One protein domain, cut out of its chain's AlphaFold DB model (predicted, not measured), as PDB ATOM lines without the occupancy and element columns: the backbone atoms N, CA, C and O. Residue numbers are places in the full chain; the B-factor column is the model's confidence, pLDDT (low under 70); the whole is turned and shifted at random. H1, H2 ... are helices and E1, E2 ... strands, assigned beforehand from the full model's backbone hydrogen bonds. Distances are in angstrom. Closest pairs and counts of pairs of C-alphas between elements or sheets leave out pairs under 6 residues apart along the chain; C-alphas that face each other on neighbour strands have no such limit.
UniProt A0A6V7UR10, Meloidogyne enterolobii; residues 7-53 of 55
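What this domain is: This is residues 7 to 53 of the 55 residues of a protein of Meloidogyne enterolobii (UniProt A0A6V7UR10). Picture a small, flat, thin layout in which two helices, H1 and H3, form opposite sides and stay apart, with the short strand E1 and residues 7 to 8 between them. The short helix H2 makes a corner with H3 near the beginning of H3, and residues 36 to 41 stick out there. The printed part has 47 residues with three named helices and one named strand, in the order H1, E1, H2, H3, and its class is mostly helix. It is compact by its radius of gyration of the C-alphas, 10.8 A, and the C-alphas span 26 by 25 by 10 A.

Where its parts are: Begin at Leu 7, whose C-alpha is at (149.574, 149.054, 204.941); from there, residues 7 to 14 hold no named element. Find C-alpha 15 at (149.101, 160.113, 200.889), where H1 begins; it covers residues 15 to 24 and is 14.0 A long from first to last C-alpha. Next comes E1, residues 28 to 30, 6.7 A long, and then H2, residues 33 to 37, 7.6 A long. H3, the longest helix by residues, covers residues 41 to 52 over 16.1 A and ends at C-alpha 52, (153.787, 138.627, 211.229).

How they stand to each other: Look first at residues 7 to 8, which form a short parallel pairing with residues 29 to 30 of E1; E1 pairs with no named strand. H1 touches no helix, and its closest C-alpha pair with E1 is that of Ala 22 and Gly 28, 4.7 A apart. Between E1 and H3 the closest C-alphas are those of Leu 29 and Ile 50, 7.5 A apart. H2 and H3 touch only at the corner by their link, H3 with residues 42 to 43 alone; the closest C-alphas, of Leu 35 and Glu 42, are 6.6 A apart. H1 is apart from H2 and from H3, and E1 is apart from H2. In the backbones of H1 and H3 every O i to N i+4 pair is within hydrogen-bond range; in H2 it is 0 of 1, beside 2 of 2 O i to N i+3 pairs.

The domain as a whole: The two C-alphas farthest apart, those of Phe 13 and Glu 52, are 29.6 A from each other, while the first and last printed C-alphas, of Leu 7 and Asn 53, are 11.9 A apart. The printed part has no cut, and the links H1 to E1, E1 to H2 and H2 to H3 are tight. Residues 36 to 41, of which 36 to 37 belong to H2 and 41 to H3, stand free. In the B-factor column of this model you will find a mean pLDDT of 88.6 over the printed part, with one residue, Asn 53, under 70.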
ATOM      1  N   LEU A   7     149.204 149.153 206.360       91.88
ATOM      2  CA  LEU A   7     149.574 149.054 204.941       91.88
ATOM      3  C   LEU A   7     149.097 150.305 204.200       91.88
ATOM      4  O   LEU A   7     147.891 150.520 204.066       91.88
ATOM      5  N   LEU A   8     150.014 151.133 203.701       92.38
ATOM      6  CA  LEU A   8     149.656 152.362 202.992       92.38
ATOM      7  C   LEU A   8     149.823 152.197 201.485       92.38
ATOM      8  O   LEU A   8     150.925 151.995 200.982       92.38
ATOM      9  N   MET A   9     148.717 152.374 200.764       93.75
ATOM     10  CA  MET A   9     148.662 152.341 199.306       93.75
ATOM     11  C   MET A   9     148.211 153.710 198.777       93.75
ATOM     12  O   MET A   9     147.013 153.948 198.625       93.75
ATOM     13  N   PRO A  10     149.137 154.652 198.536       91.62
ATOM     14  CA  PRO A  10     148.777 155.997 198.115       91.62
ATOM     15  C   PRO A  10     148.295 156.040 196.660       91.62
ATOM     16  O   PRO A  10     148.946 155.558 195.718       91.62
ATOM     17  N   PHE A  11     147.153 156.689 196.452       89.38
ATOM     18  CA  PHE A  11     146.594 156.933 195.126       89.38
ATOM     19  C   PHE A  11     146.935 158.332 194.636       89.38
ATOM     20  O   PHE A  11     147.454 158.461 193.524       89.38
ATOM     21  N   PHE A  12     146.723 159.348 195.474       89.31
ATOM     22  CA  PHE A  12     146.875 160.748 195.088       89.31
ATOM     23  C   PHE A  12     147.431 161.617 196.227       89.31
ATOM     24  O   PHE A  12     147.276 161.304 197.405       89.31
ATOM     25  N   PHE A  13     148.056 162.734 195.839       91.00
ATOM     26  CA  PHE A  13     148.431 163.862 196.701       91.00
ATOM     27  C   PHE A  13     149.297 163.526 197.932       91.00
ATOM     28  O   PHE A  13     150.412 163.019 197.821       91.00
ATOM     29  N   ASP A  14     148.833 163.910 199.112       92.12
ATOM     30  CA  ASP A  14     149.551 163.903 200.381       92.12
ATOM     31  C   ASP A  14     149.752 162.495 200.953       92.12
ATOM     32  O   ASP A  14     150.675 162.283 201.743       92.12
ATOM     33  N   GLN A  15     148.974 161.514 200.490       88.75
ATOM     34  CA  GLN A  15     149.101 160.113 200.889       88.75
ATOM     35  C   GLN A  15     150.523 159.575 200.673       88.75
ATOM     36  O   GLN A  15     151.001 158.784 201.482       88.75
ATOM     37  N   PHE A  16     151.239 160.040 199.642       92.94
ATOM     38  CA  PHE A  16     152.639 159.659 199.413       92.94
ATOM     39  C   PHE A  16     153.565 160.141 200.537       92.94
ATOM     40  O   PHE A  16     154.463 159.417 200.967       92.94
ATOM     41  N   ARG A  17     153.341 161.361 201.037       92.50
ATOM     42  CA  ARG A  17     154.117 161.924 202.148       92.50
ATOM     43  C   ARG A  17     153.762 161.223 203.454       92.50
ATOM     44  O   ARG A  17     154.667 160.861 204.199       92.50
ATOM     45  N   ASN A  18     152.474 160.979 203.690       91.25
ATOM     46  CA  ASN A  18     151.991 160.309 204.898       91.25
ATOM     47  C   ASN A  18     152.487 158.857 204.975       91.25
ATOM     48  O   ASN A  18     152.976 158.436 206.020       91.25
ATOM     49  N   ALA A  19     152.468 158.123 203.857       91.50
ATOM     50  CA  ALA A  19     153.012 156.768 203.778       91.50
ATOM     51  C   ALA A  19     154.514 156.724 204.075       91.50
ATOM     52  O   ALA A  19     154.965 155.884 204.848       91.50
ATOM     53  N   ARG A  20     155.283 157.684 203.550       91.00
ATOM     54  CA  ARG A  20     156.723 157.764 203.822       91.00
ATOM     55  C   ARG A  20     157.041 158.125 205.274       91.00
ATOM     56  O   ARG A  20     158.046 157.675 205.814       91.00
ATOM     57  N   VAL A  21     156.203 158.940 205.915       92.50
ATOM     58  CA  VAL A  21     156.328 159.246 207.350       92.50
ATOM     59  C   VAL A  21     156.021 158.010 208.196       92.50
ATOM     60  O   VAL A  21     156.756 157.738 209.140       92.50
ATOM     61  N   ALA A  22     154.982 157.251 207.845       90.38
ATOM     62  CA  ALA A  22     154.620 156.013 208.531       90.38
ATOM     63  C   ALA A  22     155.725 154.950 208.447       90.38
ATOM     64  O   ALA A  22     156.114 154.380 209.466       90.38
ATOM     65  N   GLU A  23     156.282 154.761 207.249       90.12
ATOM     66  CA  GLU A  23     157.415 153.866 206.999       90.12
ATOM     67  C   GLU A  23     158.662 154.304 207.775       90.12
ATOM     68  O   GLU A  23     159.257 153.510 208.502       90.12
ATOM     69  N   ARG A  24     159.019 155.593 207.713       90.38
ATOM     70  CA  ARG A  24     160.176 156.139 208.444       90.38
ATOM     71  C   ARG A  24     160.055 155.965 209.958       90.38
ATOM     72  O   ARG A  24     161.061 155.762 210.630       90.38
ATOM     73  N   ASN A  25     158.847 156.097 210.489       89.38
ATOM     74  CA  ASN A  25     158.581 155.963 211.915       89.38
ATOM     75  C   ASN A  25     158.389 154.498 212.353       89.38
ATOM     76  O   ASN A  25     158.188 154.253 213.540       89.38
ATOM     77  N   GLY A  26     158.445 153.539 211.421       86.62
ATOM     78  CA  GLY A  26     158.424 152.106 211.714       86.62
ATOM     79  C   GLY A  26     157.061 151.537 212.111       86.62
ATOM     80  O   GLY A  26     157.016 150.449 212.672       86.62
ATOM     81  N   TRP A  27     155.962 152.252 211.846       86.62
ATOM     82  CA  TRP A  27     154.596 151.794 212.159       86.62
ATOM     83  C   TRP A  27     153.721 151.567 210.918       86.62
ATOM     84  O   TRP A  27     152.537 151.250 211.034       86.62
ATOM     85  N   GLY A  28     154.287 151.708 209.720       89.38
ATOM     86  CA  GLY A  28     153.586 151.406 208.479       89.38
ATOM     87  C   GLY A  28     154.502 150.869 207.390       89.38
ATOM     88  O   GLY A  28     155.713 151.063 207.429       89.38
ATOM     89  N   LEU A  29     153.897 150.205 206.410       91.38
ATOM     90  CA  LEU A  29     154.561 149.677 205.222       91.38
ATOM     91  C   LEU A  29     154.021 150.396 203.985       91.38
ATOM     92  O   LEU A  29     152.804 150.510 203.806       91.38
ATOM     93  N   TYR A  30     154.917 150.873 203.125       92.88
ATOM     94  CA  TYR A  30     154.543 151.441 201.834       92.88
ATOM     95  C   TYR A  30     154.270 150.328 200.813       92.88
ATOM     96  O   TYR A  30     155.081 149.421 200.640       92.88
ATOM     97  N   PHE A  31     153.159 150.431 200.081       92.12
ATOM     98  CA  PHE A  31     152.804 149.494 199.018       92.12
ATOM     99  C   PHE A  31     152.452 150.220 197.717       92.12
ATOM    100  O   PHE A  31     151.536 151.048 197.663       92.12
ATOM    101  N   ASP A  32     153.164 149.895 196.634       90.50
ATOM    102  CA  ASP A  32     152.857 150.444 195.314       90.50
ATOM    103  C   ASP A  32     151.630 149.744 194.715       90.50
ATOM    104  O   ASP A  32     151.675 148.577 194.330       90.50
ATOM    105  N   LYS A  33     150.541 150.501 194.547       87.38
ATOM    106  CA  LYS A  33     149.307 150.039 193.893       87.38
ATOM    107  C   LYS A  33     149.526 149.405 192.517       87.38
ATOM    108  O   LYS A  33     148.720 148.578 192.103       87.38
ATOM    109  N   LYS A  34     150.593 149.769 191.792       89.56
ATOM    110  CA  LYS A  34     150.907 149.171 190.483       89.56
ATOM    111  C   LYS A  34     151.195 147.673 190.584       89.56
ATOM    112  O   LYS A  34     151.017 146.968 189.593       89.56
ATOM    113  N   LEU A  35     151.611 147.184 191.754       86.81
ATOM    114  CA  LEU A  35     151.851 145.760 191.995       86.81
ATOM    115  C   LEU A  35     150.553 144.946 191.935       86.81
ATOM    116  O   LEU A  35     150.579 143.823 191.437       86.81
ATOM    117  N   LEU A  36     149.406 145.547 192.283       86.25
ATOM    118  CA  LEU A  36     148.090 144.903 192.153       86.25
ATOM    119  C   LEU A  36     147.739 144.533 190.709       86.25
ATOM    120  O   LEU A  36     146.966 143.610 190.483       86.25
ATOM    121  N   LEU A  37     148.286 145.261 189.733       87.19
ATOM    122  CA  LEU A  37     148.023 145.017 188.314       87.19
ATOM    123  C   LEU A  37     148.878 143.879 187.745       87.19
ATOM    124  O   LEU A  37     148.578 143.387 186.662       87.19
ATOM    125  N   LYS A  38     149.961 143.498 188.436       79.50
ATOM    126  CA  LYS A  38     150.918 142.494 187.954       79.50
ATOM    127  C   LYS A  38     150.615 141.101 188.498       79.50
ATOM    128  O   LYS A  38     150.490 140.172 187.711       79.50
ATOM    129  N   CYS A  39     150.515 140.951 189.819       71.81
ATOM    130  CA  CYS A  39     150.160 139.686 190.464       71.81
ATOM    131  C   CYS A  39     149.689 139.931 191.907       71.81
ATOM    132  O   CYS A  39     150.143 140.869 192.561       71.81
ATOM    133  N   ASN A  40     148.808 139.075 192.429       77.75
ATOM    134  CA  ASN A  40     148.287 139.184 193.799       77.75
ATOM    135  C   ASN A  40     149.290 138.708 194.874       77.75
ATOM    136  O   ASN A  40     149.063 138.899 196.069       77.75
ATOM    137  N   ASP A  41     150.399 138.089 194.468       87.62
ATOM    138  CA  ASP A  41     151.387 137.522 195.392       87.62
ATOM    139  C   ASP A  41     152.098 138.606 196.209       87.62
ATOM    140  O   ASP A  41     152.248 138.465 197.420       87.62
ATOM    141  N   GLU A  42     152.428 139.736 195.582       87.62
ATOM    142  CA  GLU A  42     153.058 140.888 196.244       87.62
ATOM    143  C   GLU A  42     152.159 141.486 197.332       87.62
ATOM    144  O   GLU A  42     152.619 141.891 198.399       87.62
ATOM    145  N   PHE A  43     150.847 141.520 197.084       90.44
ATOM    146  CA  PHE A  43     149.887 142.027 198.059       90.44
ATOM    147  C   PHE A  43     149.725 141.067 199.240       90.44
ATOM    148  O   PHE A  43     149.715 141.504 200.392       90.44
ATOM    149  N   LYS A  44     149.657 139.756 198.974       90.88
ATOM    150  CA  LYS A  44     149.642 138.736 200.031       90.88
ATOM    151  C   LYS A  44     150.899 138.790 200.888       90.88
ATOM    152  O   LYS A  44     150.778 138.765 202.109       90.88
ATOM    153  N   LEU A  45     152.069 138.914 200.267       90.38
ATOM    154  CA  LEU A  45     153.340 139.023 200.976       90.38
ATOM    155  C   LEU A  45     153.378 140.277 201.860       90.38
ATOM    156  O   LEU A  45     153.786 140.202 203.017       90.38
ATOM    157  N   ALA A  46     152.903 141.418 201.352       89.19
ATOM    158  CA  ALA A  46     152.828 142.655 202.129       89.19
ATOM    159  C   ALA A  46     151.875 142.537 203.332       89.19
ATOM    160  O   ALA A  46     152.189 143.024 204.418       89.19
ATOM    161  N   LEU A  47     150.736 141.854 203.168       89.94
ATOM    162  CA  LEU A  47     149.817 141.568 204.273       89.94
ATOM    163  C   LEU A  47     150.433 140.615 205.301       89.94
ATOM    164  O   LEU A  47     150.366 140.900 206.492       89.94
ATOM    165  N   GLN A  48     151.068 139.527 204.857       90.94
ATOM    166  CA  GLN A  48     151.786 138.602 205.743       90.94
ATOM    167  C   GLN A  48     152.872 139.333 206.530       90.94
ATOM    168  O   GLN A  48     152.923 139.218 207.746       90.94
ATOM    169  N   THR A  49     153.651 140.188 205.867       88.75
ATOM    170  CA  THR A  49     154.705 140.993 206.504       88.75
ATOM    171  C   THR A  49     154.171 141.880 207.630       88.75
ATOM    172  O   THR A  49     154.867 142.094 208.618       88.75
ATOM    173  N   ILE A  50     152.957 142.419 207.487       88.62
ATOM    174  CA  ILE A  50     152.319 143.273 208.500       88.62
ATOM    175  C   ILE A  50     151.710 142.456 209.633       88.62
ATOM    176  O   ILE A  50     151.765 142.891 210.778       88.62
ATOM    177  N   LEU A  51     151.121 141.302 209.319       87.62
ATOM    178  CA  LEU A  51     150.500 140.425 210.310       87.62
ATOM    179  C   LEU A  51     151.541 139.665 211.142       87.62
ATOM    180  O   LEU A  51     151.298 139.403 212.310       87.62
ATOM    181  N   GLU A  52     152.688 139.326 210.553       85.12
ATOM    182  CA  GLU A  52     153.787 138.627 211.229       85.12
ATOM    183  C   GLU A  52     154.748 139.585 211.950       85.12
ATOM    184  O   GLU A  52     155.430 139.172 212.887       85.12
ATOM    185  N   ASN A  53     154.780 140.875 211.582       67.62
ATOM    186  CA  ASN A  53     155.409 141.926 212.397       67.62
ATOM    187  C   ASN A  53     154.504 142.312 213.583       67.62
ATOM    188  O   ASN A  53     154.110 143.468 213.744       67.62
TER     189      ASN A  53